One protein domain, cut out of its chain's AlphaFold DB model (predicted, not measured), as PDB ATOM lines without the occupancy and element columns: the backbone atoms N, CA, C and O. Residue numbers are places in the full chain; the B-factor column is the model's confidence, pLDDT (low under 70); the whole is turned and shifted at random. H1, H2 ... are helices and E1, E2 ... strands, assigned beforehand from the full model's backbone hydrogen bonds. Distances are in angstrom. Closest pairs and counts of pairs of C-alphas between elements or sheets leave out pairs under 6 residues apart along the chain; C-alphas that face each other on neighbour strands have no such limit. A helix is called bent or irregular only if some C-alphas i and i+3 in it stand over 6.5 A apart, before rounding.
ATOM      1  N   VAL A  59     150.190  94.422 139.535       79.56
ATOM      2  CA  VAL A  59     150.900  95.666 139.173       79.56
ATOM      3  C   VAL A  59     152.377  95.564 139.554       79.56
ATOM      4  O   VAL A  59     152.695  95.450 140.734       79.56
ATOM      5  N   GLN A  60     153.289  95.634 138.577       85.75
ATOM      6  CA  GLN A  60     154.735  95.486 138.806       85.75
ATOM      7  C   GLN A  60     155.497  96.795 138.630       85.75
ATOM      8  O   GLN A  60     155.385  97.409 137.577       85.75
ATOM      9  N   ILE A  61     156.305  97.208 139.614       87.12
ATOM     10  CA  ILE A  61     157.046  98.482 139.569       87.12
ATOM     11  C   ILE A  61     158.496  98.300 140.042       87.12
ATOM     12  O   ILE A  61     158.721  97.743 141.121       87.12
ATOM     13  N   PRO A  62     159.503  98.802 139.302       88.31
ATOM     14  CA  PRO A  62     160.872  98.897 139.801       88.31
ATOM     15  C   PRO A  62     160.986  99.921 140.941       88.31
ATOM     16  O   PRO A  62     160.645 101.091 140.766       88.31
ATOM     17  N   TYR A  63     161.519  99.521 142.098       89.81
ATOM     18  CA  TYR A  63     161.734 100.421 143.237       89.81
ATOM     19  C   TYR A  63     163.200 100.830 143.418       89.81
ATOM     20  O   TYR A  63     164.140 100.061 143.198       89.81
ATOM     21  N   LEU A  64     163.384 102.074 143.863       89.75
ATOM     22  CA  LEU A  64     164.676 102.643 144.251       89.75
ATOM     23  C   LEU A  64     165.082 102.211 145.658       89.75
ATOM     24  O   LEU A  64     166.265 102.027 145.909       89.75
ATOM     25  N   ALA A  65     164.104 102.116 146.562       89.19
ATOM     26  CA  ALA A  65     164.280 101.687 147.942       89.19
ATOM     27  C   ALA A  65     162.980 101.095 148.499       89.19
ATOM     28  O   ALA A  65     161.889 101.548 148.133       89.19
ATOM     29  N   HIS A  66     163.109 100.110 149.391       92.00
ATOM     30  CA  HIS A  66     162.002  99.456 150.097       92.00
ATOM     31  C   HIS A  66     162.312  99.325 151.592       92.00
ATOM     32  O   HIS A  66     163.350  98.796 151.983       92.00
ATOM     33  N   GLU A  67     161.379  99.767 152.432       90.81
ATOM     34  CA  GLU A  67     161.391  99.518 153.872       90.81
ATOM     35  C   GLU A  67     160.085  98.842 154.295       90.81
ATOM     36  O   GLU A  67     158.994  99.275 153.926       90.81
ATOM     37  N   GLN A  68     160.180  97.784 155.099       88.00
ATOM     38  CA  GLN A  68     159.015  97.115 155.672       88.00
ATOM     39  C   GLN A  68     158.909  97.453 157.160       88.00
ATOM     40  O   GLN A  68     159.763  97.071 157.966       88.00
ATOM     41  N   ALA A  69     157.837  98.144 157.538       78.94
ATOM     42  CA  ALA A  69     157.510  98.387 158.930       78.94
ATOM     43  C   ALA A  69     156.762  97.171 159.490       78.94
ATOM     44  O   ALA A  69     155.650  96.842 159.076       78.94
ATOM     45  N   LYS A  70     157.360  96.508 160.484       67.19
ATOM     46  CA  LYS A  70     156.732  95.394 161.208       67.19
ATOM     47  C   LYS A  70     155.761  95.899 162.276       67.19
ATOM     48  O   LYS A  70     155.896  95.590 163.457       67.19
ATOM     49  N   SER A  71     154.780  96.695 161.869       70.50
ATOM     50  CA  SER A  71     153.717  97.248 162.723       70.50
ATOM     51  C   SER A  71     153.025  96.183 163.581       70.50
ATOM     52  O   SER A  71     152.656  96.470 164.720       70.50
ATOM     53  N   ASN A  72     152.935  94.945 163.092       66.81
ATOM     54  CA  ASN A  72     152.378  93.800 163.820       66.81
ATOM     55  C   ASN A  72     153.111  93.512 165.145       66.81
ATOM     56  O   ASN A  72     152.477  93.123 166.124       66.81
ATOM     57  N   GLU A  73     154.424  93.765 165.228       73.25
ATOM     58  CA  GLU A  73     155.209  93.586 166.464       73.25
ATOM     59  C   GLU A  73     154.820  94.592 167.565       73.25
ATOM     60  O   GLU A  73     155.089  94.366 168.745       73.25
ATOM     61  N   TYR A  74     154.136  95.677 167.193       72.88
ATOM     62  CA  TYR A  74     153.687  96.747 168.085       72.88
ATOM     63  C   TYR A  74     152.155  96.823 168.198       72.88
ATOM     64  O   TYR A  74     151.619  97.824 168.672       72.88
ATOM     65  N   GLY A  75     151.445  95.766 167.785       67.19
ATOM     66  CA  GLY A  75     149.982  95.677 167.859       67.19
ATOM     67  C   GLY A  75     149.234  96.318 166.685       67.19
ATOM     68  O   GLY A  75     148.016  96.462 166.755       67.19
ATOM     69  N   GLY A  76     149.935  96.703 165.615       73.94
ATOM     70  CA  GLY A  76     149.308  97.074 164.347       73.94
ATOM     71  C   GLY A  76     148.623  95.872 163.690       73.94
ATOM     72  O   GLY A  76     149.074  94.740 163.837       73.94
ATOM     73  N   LYS A  77     147.512  96.124 162.988       81.12
ATOM     74  CA  LYS A  77     146.727  95.072 162.319       81.12
ATOM     75  C   LYS A  77     147.346  94.611 160.993       81.12
ATOM     76  O   LYS A  77     147.176  93.454 160.626       81.12
ATOM     77  N   TYR A  78     148.028  95.513 160.295       85.38
ATOM     78  CA  TYR A  78     148.501  95.321 158.926       85.38
ATOM     79  C   TYR A  78     149.994  95.549 158.817       85.38
ATOM     80  O   TYR A  78     150.539  96.393 159.535       85.38
ATOM     81  N   THR A  79     150.622  94.857 157.872       87.25
ATOM     82  CA  THR A  79     151.985  95.146 157.430       87.25
ATOM     83  C   THR A  79     151.983  96.437 156.613       87.25
ATOM     84  O   THR A  79     151.084  96.670 155.805       87.25
ATOM     85  N   ILE A  80     152.981  97.297 156.831       88.81
ATOM     86  CA  ILE A  80     153.130  98.548 156.080       88.81
ATOM     87  C   ILE A  80     154.466  98.526 155.341       88.81
ATOM     88  O   ILE A  80     155.517  98.280 155.936       88.81
ATOM     89  N   HIS A  81     154.421  98.801 154.042       91.94
ATOM     90  CA  HIS A  81     155.584  98.893 153.170       91.94
ATOM     91  C   HIS A  81     155.773 100.348 152.739       91.94
ATOM     92  O   HIS A  81     154.812 101.037 152.409       91.94
ATOM     93  N   HIS A  82     157.015 100.815 152.712       92.50
ATOM     94  CA  HIS A  82     157.391 102.114 152.174       92.50
ATOM     95  C   HIS A  82     158.282 101.892 150.957       92.50
ATOM     96  O   HIS A  82     159.376 101.341 151.078       92.50
ATOM     97  N   PHE A  83     157.809 102.325 149.794       92.31
ATOM     98  CA  PHE A  83     158.543 102.269 148.537       92.31
ATOM     99  C   PHE A  83     158.887 103.670 148.047       92.31
ATOM    100  O   PHE A  83     158.122 104.620 148.224       92.31
ATOM    101  N   TYR A  84     160.032 103.785 147.383       91.62
ATOM    102  CA  TYR A  84     160.418 104.981 146.646       91.62
ATOM    103  C   TYR A  84     160.537 104.632 145.167       91.62
ATOM    104  O   TYR A  84     161.351 103.787 144.792       91.62
ATOM    105  N   PHE A  85     159.745 105.296 144.330       90.06
ATOM    106  CA  PHE A  85     159.713 105.068 142.885       90.06
ATOM    107  C   PHE A  85     160.175 106.306 142.129       90.06
ATOM    108  O   PHE A  85     159.964 107.434 142.581       90.06
ATOM    109  N   GLN A  86     160.758 106.114 140.946       89.44
ATOM    110  CA  GLN A  86     160.850 107.218 139.993       89.44
ATOM    111  C   GLN A  86     159.442 107.539 139.490       89.44
ATOM    112  O   GLN A  86     158.674 106.629 139.189       89.44
ATOM    113  N   CYS A  87     159.100 108.823 139.370       87.25
ATOM    114  CA  CYS A  87     157.772 109.217 138.890       87.25
ATOM    115  C   CYS A  87     157.476 108.674 137.482       87.25
ATOM    116  O   CYS A  87     156.324 108.379 137.189       87.25
ATOM    117  N   GLN A  88     158.499 108.494 136.642       84.56
ATOM    118  CA  GLN A  88     158.348 107.934 135.299       84.56
ATOM    119  C   GLN A  88     157.822 106.489 135.337       84.56
ATOM    120  O   GLN A  88     156.884 106.168 134.620       84.56
ATOM    121  N   GLU A  89     158.334 105.660 136.248       81.50
ATOM    122  CA  GLU A  89     157.929 104.250 136.413       81.50
ATOM    123  C   GLU A  89     156.490 104.104 136.935       81.50
ATOM    124  O   GLU A  89     155.834 103.093 136.717       81.50
ATOM    125  N   VAL A  90     155.983 105.132 137.623       77.19
ATOM    126  CA  VAL A  90     154.585 105.218 138.081       77.19
ATOM    127  C   VAL A  90     153.678 105.831 136.997       77.19
ATOM    128  O   VAL A  90     152.460 105.684 137.049       77.19
ATOM    129  N   GLY A  91     154.254 106.552 136.029       63.47
ATOM    130  CA  GLY A  91     153.542 107.232 134.945       63.47
ATOM    131  C   GLY A  91     153.428 106.426 133.644       63.47
ATOM    132  O   GLY A  91     152.513 106.688 132.861       63.47
ATOM    133  N   GLU A  92     154.318 105.457 133.397       59.88
ATOM    134  CA  GLU A  92     154.280 104.604 132.204       59.88
ATOM    135  C   GLU A  92     153.074 103.640 132.250       59.88
ATOM    136  O   GLU A  92     152.973 102.707 133.046       59.88
ATOM    137  N   THR A  93     152.102 103.912 131.382       48.25
ATOM    138  CA  THR A  93     150.836 103.181 131.232       48.25
ATOM    139  C   THR A  93     151.142 101.767 130.713       48.25
ATOM    140  O   THR A  93     151.613 101.642 129.579       48.25
ATOM    141  N   PRO A  94     150.958 100.706 131.526       46.12
ATOM    142  CA  PRO A  94     149.660 100.314 132.080       46.12
ATOM    143  C   PRO A  94     149.644 100.094 133.606       46.12
ATOM    144  O   PRO A  94     148.712  99.489 134.133       46.12
ATOM    145  N   ILE A  95     150.648 100.577 134.337       51.34
ATOM    146  CA  ILE A  95     150.745 100.413 135.793       51.34
ATOM    147  C   ILE A  95     149.920 101.521 136.470       51.34
ATOM    148  O   ILE A  95     150.447 102.499 136.992       51.34
ATOM    149  N   SER A  96     148.592 101.409 136.424       60.34
ATOM    150  CA  SER A  96     147.719 102.256 137.241       60.34
ATOM    151  C   SER A  96     147.402 101.510 138.525       60.34
ATOM    152  O   SER A  96     146.737 100.477 138.483       60.34
ATOM    153  N   PHE A  97     147.824 102.044 139.675       70.31
ATOM    154  CA  PHE A  97     147.159 101.690 140.927       70.31
ATOM    155  C   PHE A  97     145.641 101.878 140.724       70.31
ATOM    156  O   PHE A  97     145.253 102.927 140.187       70.31
ATOM    157  N   PRO A  98     144.785 100.909 141.103       71.69
ATOM    158  CA  PRO A  98     143.344 101.128 141.073       71.69
ATOM    159  C   PRO A  98     142.997 102.349 141.933       71.69
ATOM    160  O   PRO A  98     143.696 102.652 142.902       71.69
ATOM    161  N   LEU A  99     141.950 103.087 141.574       66.38
ATOM    162  CA  LEU A  99     141.492 104.242 142.359       66.38
ATOM    163  C   LEU A  99     140.347 103.878 143.312       66.38
ATOM    164  O   LEU A  99     139.892 104.738 144.061       66.38
ATOM    165  N   ASP A 100     139.924 102.613 143.312       60.75
ATOM    166  CA  ASP A 100     138.684 102.157 143.941       60.75
ATOM    167  C   ASP A 100     138.694 102.324 145.464       60.75
ATOM    168  O   ASP A 100     137.647 102.535 146.064       60.75
ATOM    169  N   ALA A 101     139.871 102.301 146.101       55.00
ATOM    170  CA  ALA A 101     139.997 102.510 147.543       55.00
ATOM    171  C   ALA A 101     139.766 103.956 148.004       55.00
ATOM    172  O   ALA A 101     139.559 104.175 149.201       55.00
ATOM    173  N   ASN A 102     139.852 104.950 147.115       62.66
ATOM    174  CA  ASN A 102     139.564 106.337 147.458       62.66
ATOM    175  C   ASN A 102     138.136 106.678 147.011       62.66
ATOM    176  O   ASN A 102     137.887 106.765 145.812       62.66
ATOM    177  N   PRO A 103     137.218 107.000 147.940       53.81
ATOM    178  CA  PRO A 103     135.852 107.414 147.605       53.81
ATOM    179  C   PRO A 103     135.746 108.722 146.792       53.81
ATOM    180  O   PRO A 103     134.640 109.176 146.502       53.81
ATOM    181  N   ARG A 104     136.875 109.375 146.474       58.75
ATOM    182  CA  ARG A 104     136.967 110.590 145.655       58.75
ATOM    183  C   ARG A 104     137.753 110.336 144.387       58.75
ATOM    184  O   ARG A 104     138.865 109.804 144.441       58.75
ATOM    185  N   HIS A 105     137.278 110.918 143.294       59.97
ATOM    186  CA  HIS A 105     138.075 111.000 142.079       59.97
ATOM    187  C   HIS A 105     138.920 112.285 142.078       59.97
ATOM    188  O   HIS A 105     138.418 113.370 142.391       59.97
ATOM    189  N   PRO A 106     140.226 112.197 141.767       55.25
ATOM    190  CA  PRO A 106     141.097 113.363 141.747       55.25
ATOM    191  C   PRO A 106     140.726 114.312 140.601       55.25
ATOM    192  O   PRO A 106     140.584 113.894 139.453       55.25
ATOM    193  N   GLN A 107     140.641 115.610 140.893       54.44
ATOM    194  CA  GLN A 107     140.323 116.643 139.904       54.44
ATOM    195  C   GLN A 107     141.520 117.555 139.617       54.44
ATOM    196  O   GLN A 107     142.403 117.762 140.453       54.44
ATOM    197  N   MET A 108     141.534 118.162 138.428       54.88
ATOM    198  CA  MET A 108     142.502 119.203 138.074       54.88
ATOM    199  C   MET A 108     142.225 120.470 138.888       54.88
ATOM    200  O   MET A 108     141.438 121.325 138.492       54.88
ATOM    201  N   ASN A 109     142.885 120.600 140.033       60.78
ATOM    202  CA  ASN A 109     142.740 121.743 140.928       60.78
ATOM    203  C   ASN A 109     144.069 122.512 141.091       60.78
ATOM    204  O   ASN A 109     145.094 122.211 140.464       60.78
ATOM    205  N   VAL A 110     144.062 123.534 141.950       60.16
ATOM    206  CA  VAL A 110     145.250 124.353 142.257       60.16
ATOM    207  C   VAL A 110     146.408 123.498 142.794       60.16
ATOM    208  O   VAL A 110     147.568 123.795 142.513       60.16
ATOM    209  N   GLN A 111     146.113 122.409 143.511       60.97
ATOM    210  CA  GLN A 111     147.123 121.502 144.063       60.97
ATOM    211  C   GLN A 111     147.810 120.708 142.944       60.97
ATOM    212  O   GLN A 111     149.037 120.677 142.894       60.97
ATOM    213  N   VAL A 112     147.049 120.150 141.995       64.75
ATOM    214  CA  VAL A 112     147.609 119.475 140.805       64.75
ATOM    215  C   VAL A 112     148.439 120.443 139.959       64.75
ATOM    216  O   VAL A 112     149.503 120.076 139.464       64.75
ATOM    217  N   SER A 113     148.017 121.706 139.852       69.31
ATOM    218  CA  SER A 113     148.795 122.742 139.154       69.31
ATOM    219  C   SER A 113     150.135 123.035 139.843       69.31
ATOM    220  O   SER A 113     151.161 123.105 139.172       69.31
ATOM    221  N   ALA A 114     150.163 123.132 141.176       72.50
ATOM    222  CA  ALA A 114     151.402 123.316 141.940       72.50
ATOM    223  C   ALA A 114     152.332 122.086 141.873       72.50
ATOM    224  O   ALA A 114     153.559 122.219 141.823       72.50
ATOM    225  N   MET A 115     151.752 120.882 141.837       81.06
ATOM    226  CA  MET A 115     152.490 119.632 141.643       81.06
ATOM    227  C   MET A 115     153.118 119.559 140.253       81.06
ATOM    228  O   MET A 115     154.310 119.273 140.151       81.06
ATOM    229  N   ARG A 116     152.367 119.907 139.200       82.38
ATOM    230  CA  ARG A 116     152.902 120.074 137.840       82.38
ATOM    231  C   ARG A 116     154.075 121.050 137.833       82.38
ATOM    232  O   ARG A 116     155.120 120.732 137.274       82.38
ATOM    233  N   ASP A 117     153.917 122.218 138.452       82.81
ATOM    234  CA  ASP A 117     154.966 123.241 138.464       82.81
ATOM    235  C   ASP A 117     156.238 122.732 139.156       82.81
ATOM    236  O   ASP A 117     157.343 123.042 138.711       82.81
ATOM    237  N   THR A 118     156.093 121.910 140.198       84.06
ATOM    238  CA  THR A 118     157.226 121.264 140.873       84.06
ATOM    239  C   THR A 118     157.867 120.193 139.985       84.06
ATOM    240  O   THR A 118     159.079 120.221 139.811       84.06
ATOM    241  N   LEU A 119     157.087 119.310 139.349       85.19
ATOM    242  CA  LEU A 119     157.606 118.295 138.415       85.19
ATOM    243  C   LEU A 119     158.386 118.918 137.248       85.19
ATOM    244  O   LEU A 119     159.440 118.416 136.870       85.19
ATOM    245  N   GLN A 120     157.900 120.031 136.696       85.19
ATOM    246  CA  GLN A 120     158.507 120.675 135.528       85.19
ATOM    247  C   GLN A 120     159.718 121.548 135.877       85.19
ATOM    248  O   GLN A 120     160.703 121.549 135.138       85.19
ATOM    249  N   ASN A 121     159.656 122.303 136.979       87.50
ATOM    250  CA  ASN A 121     160.669 123.317 137.291       87.50
ATOM    251  C   ASN A 121     161.670 122.879 138.369       87.50
ATOM    252  O   ASN A 121     162.811 123.338 138.351       87.50
ATOM    253  N   ASP A 122     161.267 122.009 139.299       88.75
ATOM    254  CA  ASP A 122     162.095 121.563 140.426       88.75
ATOM    255  C   ASP A 122     161.847 120.080 140.795       88.75
ATOM    256  O   ASP A 122     161.443 119.755 141.915       88.75
ATOM    257  N   PRO A 123     162.069 119.138 139.855       87.19
ATOM    258  CA  PRO A 123     161.656 117.741 140.019       87.19
ATOM    259  C   PRO A 123     162.318 117.023 141.193       87.19
ATOM    260  O   PRO A 123     161.726 116.122 141.778       87.19
ATOM    261  N   LYS A 124     163.539 117.423 141.569       87.94
ATOM    262  CA  LYS A 124     164.243 116.833 142.716       87.94
ATOM    263  C   LYS A 124     163.578 117.172 144.046       87.94
ATOM    264  O   LYS A 124     163.731 116.419 145.000       87.94
ATOM    265  N   ASP A 125     162.873 118.298 144.107       86.31
ATOM    266  CA  ASP A 125     162.175 118.750 145.307       86.31
ATOM    267  C   ASP A 125     160.748 118.185 145.392       86.31
ATOM    268  O   ASP A 125     160.061 118.381 146.392       86.31
ATOM    269  N   PHE A 126     160.297 117.439 144.372       87.62
ATOM    270  CA  PHE A 126     158.955 116.858 144.327       87.62
ATOM    271  C   PHE A 126     158.665 115.956 145.532       87.62
ATOM    272  O   PHE A 126     157.604 116.086 146.141       87.62
ATOM    273  N   ILE A 127     159.626 115.119 145.932       86.62
ATOM    274  CA  ILE A 127     159.511 114.258 147.117       86.62
ATOM    275  C   ILE A 127     159.388 115.054 148.424       86.62
ATOM    276  O   ILE A 127     158.707 114.621 149.345       86.62
ATOM    277  N   ASN A 128     159.998 116.238 148.509       82.50
ATOM    278  CA  ASN A 128     159.960 117.066 149.718       82.50
ATOM    279  C   ASN A 128     158.676 117.901 149.816       82.50
ATOM    280  O   ASN A 128     158.321 118.366 150.899       82.50
ATOM    281  N   ARG A 129     158.002 118.139 148.683       79.50
ATOM    282  CA  ARG A 129     156.796 118.977 148.591       79.50
ATOM    283  C   ARG A 129     155.492 118.192 148.535       79.50
ATOM    284  O   ARG A 129     154.430 118.811 148.518       79.50
ATOM    285  N   ASN A 130     155.557 116.863 148.513       80.50
ATOM    286  CA  ASN A 130     154.392 115.993 148.438       80.50
ATOM    287  C   ASN A 130     154.451 114.915 149.516       80.50
ATOM    288  O   ASN A 130     155.504 114.355 149.788       80.50
ATOM    289  N   ASN A 131     153.289 114.574 150.070       80.12
ATOM    290  CA  ASN A 131     153.162 113.531 151.094       80.12
ATOM    291  C   ASN A 131     153.175 112.104 150.513       80.12
ATOM    292  O   ASN A 131     152.929 111.154 151.249       80.12
ATOM    293  N   GLY A 132     153.413 111.956 149.205       86.44
ATOM    294  CA  GLY A 132     153.401 110.665 148.526       86.44
ATOM    295  C   GLY A 132     152.004 110.166 148.145       86.44
ATOM    296  O   GLY A 132     151.077 110.958 147.935       86.44
ATOM    297  N   ILE A 133     151.893 108.846 148.010       87.88
ATOM    298  CA  ILE A 133     150.671 108.099 147.689       87.88
ATOM    299  C   ILE A 133     150.495 107.015 148.757       87.88
ATOM    300  O   ILE A 133     151.470 106.378 149.147       87.88
ATOM    301  N   VAL A 134     149.270 106.802 149.230       88.94
ATOM    302  CA  VAL A 134     148.928 105.680 150.113       88.94
ATOM    303  C   VAL A 134     148.053 104.706 149.340       88.94
ATOM    304  O   VAL A 134     147.049 105.110 148.751       88.94
ATOM    305  N   VAL A 135     148.439 103.436 149.347       88.56
ATOM    306  CA  VAL A 135     147.818 102.351 148.587       88.56
ATOM    307  C   VAL A 135     147.407 101.234 149.541       88.56
ATOM    308  O   VAL A 135     148.137 100.889 150.469       88.56
ATOM    309  N   LEU A 136     146.230 100.667 149.321       89.31
ATOM    310  CA  LEU A 136     145.762  99.436 149.943       89.31
ATOM    311  C   LEU A 136     145.926  98.305 148.933       89.31
ATOM    312  O   LEU A 136     145.498  98.468 147.794       89.31
ATOM    313  N   ALA A 137     146.532  97.195 149.336       88.44
ATOM    314  CA  ALA A 137     146.716  96.023 148.482       88.44
ATOM    315  C   ALA A 137     146.449  94.744 149.278       88.44
ATOM    316  O   ALA A 137     146.674  94.704 150.492       88.44
ATOM    317  N   SER A 138     146.003  93.698 148.593       87.88
ATOM    318  CA  SER A 138     145.741  92.393 149.193       87.88
ATOM    319  C   SER A 138     147.050  91.702 149.545       87.88
ATOM    320  O   SER A 138     147.164  91.133 150.630       87.88
ATOM    321  N   ASP A 139     148.037  91.804 148.658       87.50
ATOM    322  CA  ASP A 139     149.320  91.121 148.780       87.50
ATOM    323  C   ASP A 139     150.444  91.914 148.083       87.50
ATOM    324  O   ASP A 139     150.208  92.627 147.095       87.50
ATOM    325  N   VAL A 140     151.655  91.843 148.652       89.62
ATOM    326  CA  VAL A 140     152.845  92.576 148.195       89.62
ATOM    327  C   VAL A 140     154.052  91.640 148.097       89.62
ATOM    328  O   VAL A 140     154.651  91.266 149.106       89.62
ATOM    329  N   GLU A 141     154.502  91.357 146.874       90.19
ATOM    330  CA  GLU A 141     155.672  90.507 146.615       90.19
ATOM    331  C   GLU A 141     156.865  91.337 146.122       90.19
ATOM    332  O   GLU A 141     156.724  92.161 145.221       90.19
ATOM    333  N   THR A 142     158.066  91.121 146.671       89.56
ATOM    334  CA  THR A 142     159.287  91.824 146.234       89.56
ATOM    335  C   THR A 142     160.362  90.869 145.716       89.56
ATOM    336  O   THR A 142     160.643  89.827 146.307       89.56
ATOM    337  N   GLU A 143     161.011  91.258 144.617       87.81
ATOM    338  CA  GLU A 143     162.163  90.577 144.029       87.81
ATOM    339  C   GLU A 143     163.367  91.530 143.983       87.81
ATOM    340  O   GLU A 143     163.320  92.578 143.341       87.81
ATOM    341  N   GLU A 144     164.475  91.178 144.646       81.44
ATOM    342  CA  GLU A 144     165.702  91.983 144.598       81.44
ATOM    343  C   GLU A 144     166.396  91.875 143.230       81.44
ATOM    344  O   GLU A 144     166.833  90.801 142.809       81.44
ATOM    345  N   VAL A 145     166.620  93.019 142.582       79.00
ATOM    346  CA  VAL A 145     167.325  93.140 141.301       79.00
ATOM    347  C   VAL A 145     168.349  94.260 141.439       79.00
ATOM    348  O   VAL A 145     168.066  95.419 141.163       79.00
ATOM    349  N   LYS A 146     169.568  93.934 141.881       63.59
ATOM    350  CA  LYS A 146     170.616  94.940 142.139       63.59
ATOM    351  C   LYS A 146     171.256  95.436 140.840       63.59
ATOM    352  O   LYS A 146     172.272  94.898 140.394       63.59
ATOM    353  N   GLN A 147     170.675  96.480 140.250       65.88
ATOM    354  CA  GLN A 147     171.256  97.266 139.153       65.88
ATOM    355  C   GLN A 147     171.634  98.674 139.639       65.88
ATOM    356  O   GLN A 147     171.329  99.056 140.762       65.88
ATOM    357  N   SER A 148     172.347  99.462 138.824       62.44
ATOM    358  CA  SER A 148     173.004 100.711 139.262       62.44
ATOM    359  C   SER A 148     172.093 101.758 139.919       62.44
ATOM    360  O   SER A 148     172.605 102.642 140.601       62.44
ATOM    361  N   THR A 149     170.781 101.695 139.690       68.50
ATOM    362  CA  THR A 149     169.792 102.678 140.167       68.50
ATOM    363  C   THR A 149     168.499 102.053 140.695       68.50
ATOM    364  O   THR A 149     167.604 102.801 141.056       68.50
ATOM    365  N   THR A 150     168.390 100.723 140.741       76.44
ATOM    366  CA  THR A 150     167.163  99.995 141.105       76.44
ATOM    367  C   THR A 150     167.539  98.900 142.096       76.44
ATOM    368  O   THR A 150     168.512  98.179 141.861       76.44
ATOM    369  N   GLU A 151     166.806  98.799 143.204       83.31
ATOM    370  CA  GLU A 151     167.043  97.781 144.237       83.31
ATOM    371  C   GLU A 151     166.264  96.490 143.968       83.31
ATOM    372  O   GLU A 151     166.757  95.400 144.270       83.31
ATOM    373  N   GLY A 152     165.082  96.595 143.360       88.06
ATOM    374  CA  GLY A 152     164.256  95.450 143.006       88.06
ATOM    375  C   GLY A 152     162.978  95.820 142.269       88.06
ATOM    376  O   GLY A 152     162.789  96.965 141.859       88.06
ATOM    377  N   ILE A 153     162.120  94.824 142.089       88.19
ATOM    378  CA  ILE A 153     160.788  94.938 141.495       88.19
ATOM    379  C   ILE A 153     159.777  94.519 142.561       88.19
ATOM    380  O   ILE A 153     159.979  93.519 143.248       88.19
ATOM    381  N   VAL A 154     158.710  95.294 142.721       90.06
ATOM    382  CA  VAL A 154     157.563  94.926 143.558       90.06
ATOM    383  C   VAL A 154     156.383  94.550 142.676       90.06
ATOM    384  O   VAL A 154     156.171  95.195 141.655       90.06
ATOM    385  N   THR A 155     155.629  93.534 143.082       89.94
ATOM    386  CA  THR A 155     154.343  93.131 142.512       89.94
ATOM    387  C   THR A 155     153.245  93.381 143.544       89.94
ATOM    388  O   THR A 155     153.332  92.887 144.666       89.94
ATOM    389  N   PHE A 156     152.225  94.155 143.174       87.62
ATOM    390  CA  PHE A 156     151.034  94.409 143.981       87.62
ATOM    391  C   PHE A 156     149.841  93.644 143.426       87.62
ATOM    392  O   PHE A 156     149.547  93.760 142.236       87.62
ATOM    393  N   ASN A 157     149.126  92.951 144.304       86.31
ATOM    394  CA  ASN A 157     147.873  92.276 143.981       86.31
ATOM    395  C   ASN A 157     146.720  93.020 144.670       86.31
ATOM    396  O   ASN A 157     146.792  93.297 145.873       86.31
ATOM    397  N   PHE A 158     145.669  93.362 143.922       81.69
ATOM    398  CA  PHE A 158     144.521  94.130 144.422       81.69
ATOM    399  C   PHE A 158     143.255  93.279 144.447       81.69
ATOM    400  O   PHE A 158     142.949  92.583 143.484       81.69
ATOM    401  N   GLY A 159     142.507  93.366 145.542       75.38
ATOM    402  CA  GLY A 159     141.138  92.871 145.639       75.38
ATOM    403  C   GLY A 159     140.105  93.947 145.283       75.38
ATOM    404  O   GLY A 159     140.437  95.114 145.067       75.38
ATOM    405  N   ASP A 160     138.829  93.556 145.273       72.38
ATOM    406  CA  ASP A 160     137.704  94.466 145.021       72.38
ATOM    407  C   ASP A 160     137.716  95.662 145.999       72.38
ATOM    408  O   ASP A 160     137.688  95.491 147.223       72.38
ATOM    409  N   GLY A 161     137.713  96.889 145.463       69.50
ATOM    410  CA  GLY A 161     137.685  98.128 146.252       69.50
ATOM    411  C   GLY A 161     139.035  98.564 146.835       69.50
ATOM    412  O   GLY A 161     139.065  99.479 147.655       69.50
ATOM    413  N   GLU A 162     140.141  97.918 146.465       81.88
ATOM    414  CA  GLU A 162     141.498  98.276 146.898       81.88
ATOM    415  C   GLU A 162     142.192  99.234 145.910       81.88
ATOM    416  O   GLU A 162     141.618  99.628 144.900       81.88
ATOM    417  N   GLY A 163     143.413  99.686 146.217       84.50
ATOM    418  CA  GLY A 163     144.138 100.674 145.411       84.50
ATOM    419  C   GLY A 163     144.500 101.952 146.170       84.50
ATOM    420  O   GLY A 163     144.688 101.942 147.387       84.50
ATOM    421  N   VAL A 164     144.656 103.072 145.465       83.06
ATOM    422  CA  VAL A 164     145.015 104.366 146.064       83.06
ATOM    423  C   VAL A 164     143.915 104.817 147.010       83.06
ATOM    424  O   VAL A 164     142.807 105.063 146.560       83.06
ATOM    425  N   CYS A 165     144.226 105.005 148.292       80.94
ATOM    426  CA  CYS A 165     143.291 105.556 149.280       80.94
ATOM    427  C   CYS A 165     143.603 107.019 149.650       80.94
ATOM    428  O   CYS A 165     142.723 107.747 150.109       80.94
ATOM    429  N   ASN A 166     144.840 107.477 149.417       80.62
ATOM    430  CA  ASN A 166     145.250 108.879 149.539       80.62
ATOM    431  C   ASN A 166     146.371 109.197 148.531       80.62
ATOM    432  O   ASN A 166     147.145 108.328 148.145       80.62
ATOM    433  N   GLY A 167     146.482 110.453 148.100       78.81
ATOM    434  CA  GLY A 167     147.477 110.889 147.118       78.81
ATOM    435  C   GLY A 167     147.003 110.781 145.668       78.81
ATOM    436  O   GLY A 167     147.825 110.854 144.760       78.81
ATOM    437  N   GLY A 168     145.691 110.677 145.421       76.12
ATOM    438  CA  GLY A 168     145.126 110.628 144.064       76.12
ATOM    439  C   GLY A 168     145.513 111.828 143.187       76.12
ATOM    440  O   GLY A 168     145.809 111.659 142.010       76.12
ATOM    441  N   HIS A 169     145.604 113.042 143.749       76.31
ATOM    442  CA  HIS A 169     146.107 114.212 143.011       76.31
ATOM    443  C   HIS A 169     147.609 114.113 142.691       76.31
ATOM    444  O   HIS A 169     148.031 114.574 141.632       76.31
ATOM    445  N   THR A 170     148.405 113.504 143.582       83.38
ATOM    446  CA  THR A 170     149.828 113.210 143.349       83.38
ATOM    447  C   THR A 170     149.970 112.225 142.195       83.38
ATOM    448  O   THR A 170     150.733 112.485 141.267       83.38
ATOM    449  N   LEU A 171     149.184 111.141 142.211       83.06
ATOM    450  CA  LEU A 171     149.156 110.156 141.134       83.06
ATOM    451  C   LEU A 171     148.726 110.794 139.807       83.06
ATOM    452  O   LEU A 171     149.430 110.647 138.815       83.06
ATOM    453  N   LEU A 172     147.647 111.582 139.799       78.94
ATOM    454  CA  LEU A 172     147.168 112.281 138.601       78.94
ATOM    455  C   LEU A 172     148.227 113.234 138.020       78.94
ATOM    456  O   LEU A 172     148.400 113.315 136.803       78.94
ATOM    457  N   ALA A 173     148.951 113.963 138.876       80.62
ATOM    458  CA  ALA A 173     150.034 114.843 138.441       80.62
ATOM    459  C   ALA A 173     151.200 114.053 137.824       80.62
ATOM    460  O   ALA A 173     151.736 114.466 136.795       80.62
ATOM    461  N   ILE A 174     151.565 112.914 138.419       84.50
ATOM    462  CA  ILE A 174     152.604 112.011 137.906       84.50
ATOM    463  C   ILE A 174     152.173 111.375 136.579       84.50
ATOM    464  O   ILE A 174     152.936 111.396 135.623       84.50
ATOM    465  N   GLN A 175     150.942 110.892 136.453       80.50
ATOM    466  CA  GLN A 175     150.452 110.307 135.202       80.50
ATOM    467  C   GLN A 175     150.471 111.315 134.043       80.50
ATOM    468  O   GLN A 175     150.775 110.963 132.909       80.50
ATOM    469  N   LYS A 176     150.187 112.595 134.319       78.19
ATOM    470  CA  LYS A 176     150.174 113.644 133.286       78.19
ATOM    471  C   LYS A 176     151.540 114.268 133.000       78.19
ATOM    472  O   LYS A 176     151.752 114.788 131.903       78.19
ATOM    473  N   HIS A 177     152.432 114.312 133.989       82.50
ATOM    474  CA  HIS A 177     153.649 115.136 133.947       82.50
ATOM    475  C   HIS A 177     154.886 114.470 134.570       82.50
ATOM    476  O   HIS A 177     155.895 115.140 134.774       82.50
ATOM    477  N   GLY A 178     154.801 113.190 134.922       77.19
ATOM    478  CA  GLY A 178     155.798 112.445 135.691       77.19
ATOM    479  C   GLY A 178     156.898 111.792 134.867       77.19
ATOM    480  O   GLY A 178     157.800 111.221 135.474       77.19
ATOM    481  N   ASP A 179     156.876 111.931 133.536       80.81
ATOM    482  CA  ASP A 179     157.989 111.593 132.633       80.81
ATOM    483  C   ASP A 179     159.172 112.564 132.838       80.81
ATOM    484  O   ASP A 179     159.516 113.413 132.012       80.81
ATOM    485  N   VAL A 180     159.729 112.522 134.049       79.25
ATOM    486  CA  VAL A 180     160.800 113.386 134.531       79.25
ATOM    487  C   VAL A 180     161.780 112.522 135.335       79.25
ATOM    488  O   VAL A 180     161.546 112.271 136.519       79.25
ATOM    489  N   PRO A 181     162.935 112.135 134.758       70.44
ATOM    490  CA  PRO A 181     163.854 111.129 135.326       70.44
ATOM    491  C   PRO A 181     164.466 111.444 136.702       70.44
ATOM    492  O   PRO A 181     165.227 110.660 137.255       70.44
ATOM    493  N   LYS A 182     164.242 112.652 137.230       79.94
ATOM    494  CA  LYS A 182     164.806 113.121 138.508       79.94
ATOM    495  C   LYS A 182     163.758 113.273 139.607       79.94
ATOM    496  O   LYS A 182     164.134 113.649 140.715       79.94
ATOM    497  N   ALA A 183     162.485 113.050 139.290       88.88
ATOM    498  CA  ALA A 183     161.404 113.122 140.254       88.88
ATOM    499  C   ALA A 183     161.198 111.752 140.906       88.88
ATOM    500  O   ALA A 183     161.178 110.725 140.229       88.88
ATOM    501  N   VAL A 184     161.069 111.758 142.229       90.12
ATOM    502  CA  VAL A 184     160.848 110.563 143.047       90.12
ATOM    503  C   VAL A 184     159.571 110.767 143.847       90.12
ATOM    504  O   VAL A 184     159.312 111.874 144.322       90.12
ATOM    505  N   VAL A 185     158.793 109.704 144.010       90.62
ATOM    506  CA  VAL A 185     157.591 109.683 144.844       90.62
ATOM    507  C   VAL A 185     157.721 108.607 145.918       90.62
ATOM    508  O   VAL A 185     158.242 107.519 145.668       90.62
ATOM    509  N   HIS A 186     157.266 108.929 147.126       92.69
ATOM    510  CA  HIS A 186     157.087 107.963 148.207       92.69
ATOM    511  C   HIS A 186     155.701 107.321 148.084       92.69
ATOM    512  O   HIS A 186     154.705 108.027 147.922       92.69
ATOM    513  N   VAL A 187     155.640 105.993 148.152       90.25
ATOM    514  CA  VAL A 187     154.392 105.226 148.180       90.25
ATOM    515  C   VAL A 187     154.362 104.368 149.441       90.25
ATOM    516  O   VAL A 187     155.231 103.523 149.652       90.25
ATOM    517  N   GLU A 188     153.377 104.611 150.301       91.19
ATOM    518  CA  GLU A 188     153.064 103.779 151.465       91.19
ATOM    519  C   GLU A 188     152.010 102.746 151.062       91.19
ATOM    520  O   GLU A 188     150.953 103.113 150.557       91.19
ATOM    521  N   VAL A 189     152.279 101.463 151.288       89.94
ATOM    522  CA  VAL A 189     151.367 100.365 150.951       89.94
ATOM    523  C   VAL A 189     150.961  99.649 152.228       89.94
ATOM    524  O   VAL A 189     151.817  99.194 152.988       89.94
ATOM    525  N   ILE A 190     149.657  99.567 152.475       89.75
ATOM    526  CA  ILE A 190     149.073  98.817 153.584       89.75
ATOM    527  C   ILE A 190     148.614  97.476 153.019       89.75
ATOM    528  O   ILE A 190     147.665  97.420 152.237       89.75
ATOM    529  N   GLU A 191     149.309  96.415 153.411       90.00
ATOM    530  CA  GLU A 191     149.012  95.048 152.995       90.00
ATOM    531  C   GLU A 191     147.906  94.486 153.887       90.00
ATOM    532  O   GLU A 191     148.059  94.337 155.106       90.00
ATOM    533  N   LEU A 192     146.759  94.225 153.276       83.94
ATOM    534  CA  LEU A 192     145.538  93.908 153.985       83.94
ATOM    535  C   LEU A 192     145.278  92.398 154.137       83.94
ATOM    536  O   LEU A 192     144.425  92.028 154.955       83.94
ATOM    537  N   GLY A 193     146.004  91.560 153.389       75.44
ATOM    538  CA  GLY A 193     145.913  90.101 153.390       75.44
ATOM    539  C   GLY A 193     144.693  89.542 152.648       75.44
ATOM    540  O   GLY A 193     143.686  90.229 152.457       75.44
ATOM    541  N   ASP A 194     144.785  88.261 152.287       60.84
ATOM    542  CA  ASP A 194     143.767  87.503 151.551       60.84
ATOM    543  C   ASP A 194     142.626  87.061 152.493       60.84
ATOM    544  O   ASP A 194     142.658  86.004 153.130       60.84
ATOM    545  N   VAL A 195     141.631  87.933 152.672       52.94
ATOM    546  CA  VAL A 195     140.411  87.659 153.447       52.94
ATOM    547  C   VAL A 195     139.220  87.970 152.551       52.94
ATOM    548  O   VAL A 195     139.200  89.045 151.962       52.94
ATOM    549  N   GLU A 196     138.248  87.047 152.460       52.72
ATOM    550  CA  GLU A 196     137.083  87.084 151.551       52.72
ATOM    551  C   GLU A 196     136.671  88.505 151.118       52.72
ATOM    552  O   GLU A 196     135.926  89.212 151.810       52.72
ATOM    553  N   ALA A 197     137.149  88.891 149.929       47.44
ATOM    554  CA  ALA A 197     137.083  90.236 149.356       47.44
ATOM    555  C   ALA A 197     135.656  90.795 149.178       47.44
ATOM    556  O   ALA A 197     135.473  91.979 148.917       47.44
ATOM    557  N   LYS A 198     134.618  89.968 149.359       46.91
ATOM    558  CA  LYS A 198     133.218  90.310 149.058       46.91
ATOM    559  C   LYS A 198     132.378  90.753 150.257       46.91
ATOM    560  O   LYS A 198     131.217  91.116 150.078       46.91
ATOM    561  N   SER A 199     132.910  90.728 151.478       54.69
ATOM    562  CA  SER A 199     132.120  91.109 152.656       54.69
ATOM    563  C   SER A 199     132.011  92.636 152.807       54.69
ATOM    564  O   SER A 199     132.992  93.368 152.709       54.69
ATOM    565  N   THR A 200     130.811  93.153 153.083       57.75
ATOM    566  CA  THR A 200     130.557  94.585 153.364       57.75
ATOM    567  C   THR A 200     131.462  95.139 154.473       57.75
ATOM    568  O   THR A 200     131.857  96.305 154.434       57.75
ATOM    569  N   SER A 201     131.856  94.296 155.430       64.94
ATOM    570  CA  SER A 201     132.807  94.633 156.494       64.94
ATOM    571  C   SER A 201     134.188  95.032 155.959       64.94
ATOM    572  O   SER A 201     134.811  95.934 156.519       64.94
ATOM    573  N   ARG A 202     134.649  94.429 154.854       70.44
ATOM    574  CA  ARG A 202     135.911  94.786 154.195       70.44
ATOM    575  C   ARG A 202     135.857  96.181 153.582       70.44
ATOM    576  O   ARG A 202     136.743  96.990 153.844       70.44
ATOM    577  N   ARG A 203     134.789  96.500 152.843       68.38
ATOM    578  CA  ARG A 203     134.580  97.848 152.285       68.38
ATOM    579  C   ARG A 203     134.512  98.908 153.386       68.38
ATOM    580  O   ARG A 203     135.189  99.925 153.301       68.38
ATOM    581  N   GLN A 204     133.789  98.645 154.475       70.00
ATOM    582  CA  GLN A 204     133.751  99.552 155.630       70.00
ATOM    583  C   GLN A 204     135.133  99.780 156.259       70.00
ATOM    584  O   GLN A 204     135.436 100.879 156.720       70.00
ATOM    585  N   GLU A 205     135.974  98.748 156.311       76.00
ATOM    586  CA  GLU A 205     137.337  98.861 156.820       76.00
ATOM    587  C   GLU A 205     138.243  99.680 155.891       76.00
ATOM    588  O   GLU A 205     138.946 100.571 156.371       76.00
ATOM    589  N   ILE A 206     138.163  99.447 154.579       78.56
ATOM    590  CA  ILE A 206     138.848 100.249 153.557       78.56
ATOM    591  C   ILE A 206     138.455 101.727 153.680       78.56
ATOM    592  O   ILE A 206     139.342 102.573 153.804       78.56
ATOM    593  N   SER A 207     137.151 102.029 153.760       70.50
ATOM    594  CA  SER A 207     136.651 103.403 153.937       70.50
ATOM    595  C   SER A 207     137.241 104.053 155.185       70.50
ATOM    596  O   SER A 207     137.810 105.135 155.109       70.50
ATOM    597  N   LYS A 208     137.202 103.362 156.334       77.25
ATOM    598  CA  LYS A 208     137.749 103.885 157.599       77.25
ATOM    599  C   LYS A 208     139.236 104.217 157.499       77.25
ATOM    600  O   LYS A 208     139.674 105.222 158.060       77.25
ATOM    601  N   ILE A 209     140.019 103.370 156.827       77.38
ATOM    602  CA  ILE A 209     141.451 103.611 156.626       77.38
ATOM    603  C   ILE A 209     141.652 104.810 155.693       77.38
ATOM    604  O   ILE A 209     142.427 105.706 156.036       77.38
ATOM    605  N   ALA A 210     140.944 104.856 154.561       72.81
ATOM    606  CA  ALA A 210     141.003 105.965 153.612       72.81
ATOM    607  C   ALA A 210     140.653 107.301 154.291       72.81
ATOM    608  O   ALA A 210     141.427 108.256 154.214       72.81
ATOM    609  N   ASP A 211     139.559 107.346 155.054       67.50
ATOM    610  CA  ASP A 211     139.100 108.529 155.788       67.50
ATOM    611  C   ASP A 211     140.120 108.998 156.829       67.50
ATOM    612  O   ASP A 211     140.475 110.179 156.880       67.50
ATOM    613  N   ALA A 212     140.648 108.070 157.636       72.19
ATOM    614  CA  ALA A 212     141.650 108.386 158.650       72.19
ATOM    615  C   ALA A 212     142.960 108.903 158.036       72.19
ATOM    616  O   ALA A 212     143.636 109.750 158.628       72.19
ATOM    617  N   ARG A 213     143.330 108.410 156.850       71.75
ATOM    618  CA  ARG A 213     144.533 108.845 156.132       71.75
ATOM    619  C   ARG A 213     144.318 110.140 155.356       71.75
ATOM    620  O   ARG A 213     145.275 110.896 155.217       71.75
ATOM    621  N   ASN A 214     143.092 110.464 154.955       64.38
ATOM    622  CA  ASN A 214     142.720 111.701 154.258       64.38
ATOM    623  C   ASN A 214     142.631 112.949 155.166       64.38
ATOM    624  O   ASN A 214     142.075 113.970 154.771       64.38
ATOM    625  N   ASN A 215     143.237 112.936 156.358       50.78
ATOM    626  CA  ASN A 215     143.060 113.930 157.433       50.78
ATOM    627  C   ASN A 215     143.495 115.389 157.119       50.78
ATOM    628  O   ASN A 215     143.370 116.263 157.972       50.78
ATOM    629  N   ASN A 216     143.983 115.684 155.907       48.47
ATOM    630  CA  ASN A 216     144.176 117.062 155.429       48.47
ATOM    631  C   ASN A 216     142.941 117.634 154.699       48.47
ATOM    632  O   ASN A 216     142.874 118.847 154.505       48.47
ATOM    633  N   ASN A 217     141.967 116.801 154.310       53.16
ATOM    634  CA  ASN A 217     140.672 117.211 153.765       53.16
ATOM    635  C   ASN A 217     139.638 116.097 154.037       53.16
ATOM    636  O   ASN A 217     139.642 115.087 153.339       53.16
ATOM    637  N   GLN A 218     138.785 116.235 155.059       55.31
ATOM    638  CA  GLN A 218     137.785 115.209 155.423       55.31
ATOM    639  C   GLN A 218     136.861 114.884 154.246       55.31
ATOM    640  O   GLN A 218     136.440 115.816 153.566       55.31
ATOM    641  N   LEU A 219     136.577 113.596 154.012       65.31
ATOM    642  CA  LEU A 219     135.627 113.110 153.005       65.31
ATOM    643  C   LEU A 219     134.248 113.758 153.197       65.31
ATOM    644  O   LEU A 219     133.784 113.884 154.332       65.31
ATOM    645  N   GLU A 220     133.590 114.187 152.117       78.44
ATOM    646  CA  GLU A 220     132.185 114.571 152.226       78.44
ATOM    647  C   GLU A 220     131.326 113.336 152.515       78.44
ATOM    648  O   GLU A 220     131.502 112.275 151.917       78.44
TER     649      GLU A 220
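Overview. This is residues 59 to 220 of the 535 residues of an uncharacterized protein of Halorhabdus tiamatea SARL4B (UniProt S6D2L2). A strongly twisted sheet of five strands and a smaller sheet of three, E1 E6 E5, stand partly face to face as a sandwich, their strands crossed at 44 degrees. H6 packs along E4 and E7 of the larger sheet, and H5, with H3 packed on it, lies over another part. The 162 printed residues hold six named helices and eight named strands, E1 E2 H1 E3 H2 H3 H4 E4 E5 E6 E7 H5 E8 H6, class mixed. The larger sheet, E2 E3 E8 E4 E7, is mixed, the smaller antiparallel. The whole is compact, with a radius of gyration of the C-alphas of 15.4 A and spans of 45 by 42 by 30 A.

Arrangement. E1, residues 59 to 63, is antiparallel to E6, residues 150 to 157; N 61 and O 154 are 2.9 A apart, within hydrogen-bond range, as are the N and O pairs below. E2, residues 65 to 69, is antiparallel to E3, residues 79 to 86 (N 67 and O 82, 2.9 A). H1, residues 71 to 74, only grazes the five-stranded sheet; H2, residues 87 to 91, only grazes both sheets. H3, residues 110 to 121, touches H4, residues 123 to 129, with residues 115 to 119 alone, as a helical hairpin; C-alphas 118 and 126 are closest, 5.9 A. H4 only grazes the five-stranded sheet and is only just irregular, C-alphas 124 and 127 being 7.0 A apart. E4, residues 133 to 137, is parallel to E8, residues 184 to 191 (N 135 and O 188, 2.8 A), and antiparallel to E7, residues 163 to 166 (N 136 and O 163, 2.8 A). E3 and E8 are antiparallel (N 83 and O 187, 2.8 A). E5, residues 139 to 147, forms a hairpin with E6 (N 143 and O 153, 2.8 A). H5, residues 168 to 177, touches H3 at a steep tilt of 40 degrees, the same way; the C-alphas of Val 112 and Ala 173 are closest, 5.7 A. H6, residues 200 to 213, is over E4 and E7 at a height over the sheet of 10.7 A, two layers, a helix on one face of a sheet. Each O i to N i+4 pair is within range in H2, H3, H5 and H6, but 1 of 3 in H4, where 3 of 4 O i to N i+3 pairs are.

Along the chain. E1 begins at C-alpha 59 (150.900, 95.666, 139.173). E5 spans 24.7 A and E3 23.0 A. H6 spans 20.2 A, ending at C-alpha 213 (144.533, 108.845, 156.132).

Size, cuts and confidence. The farthest C-alphas, of Asn 121 and Ser 199, are 45.7 A apart. The printed part has no cut; the H2 to H3 link is long. Low-confidence residues include 99 to 113.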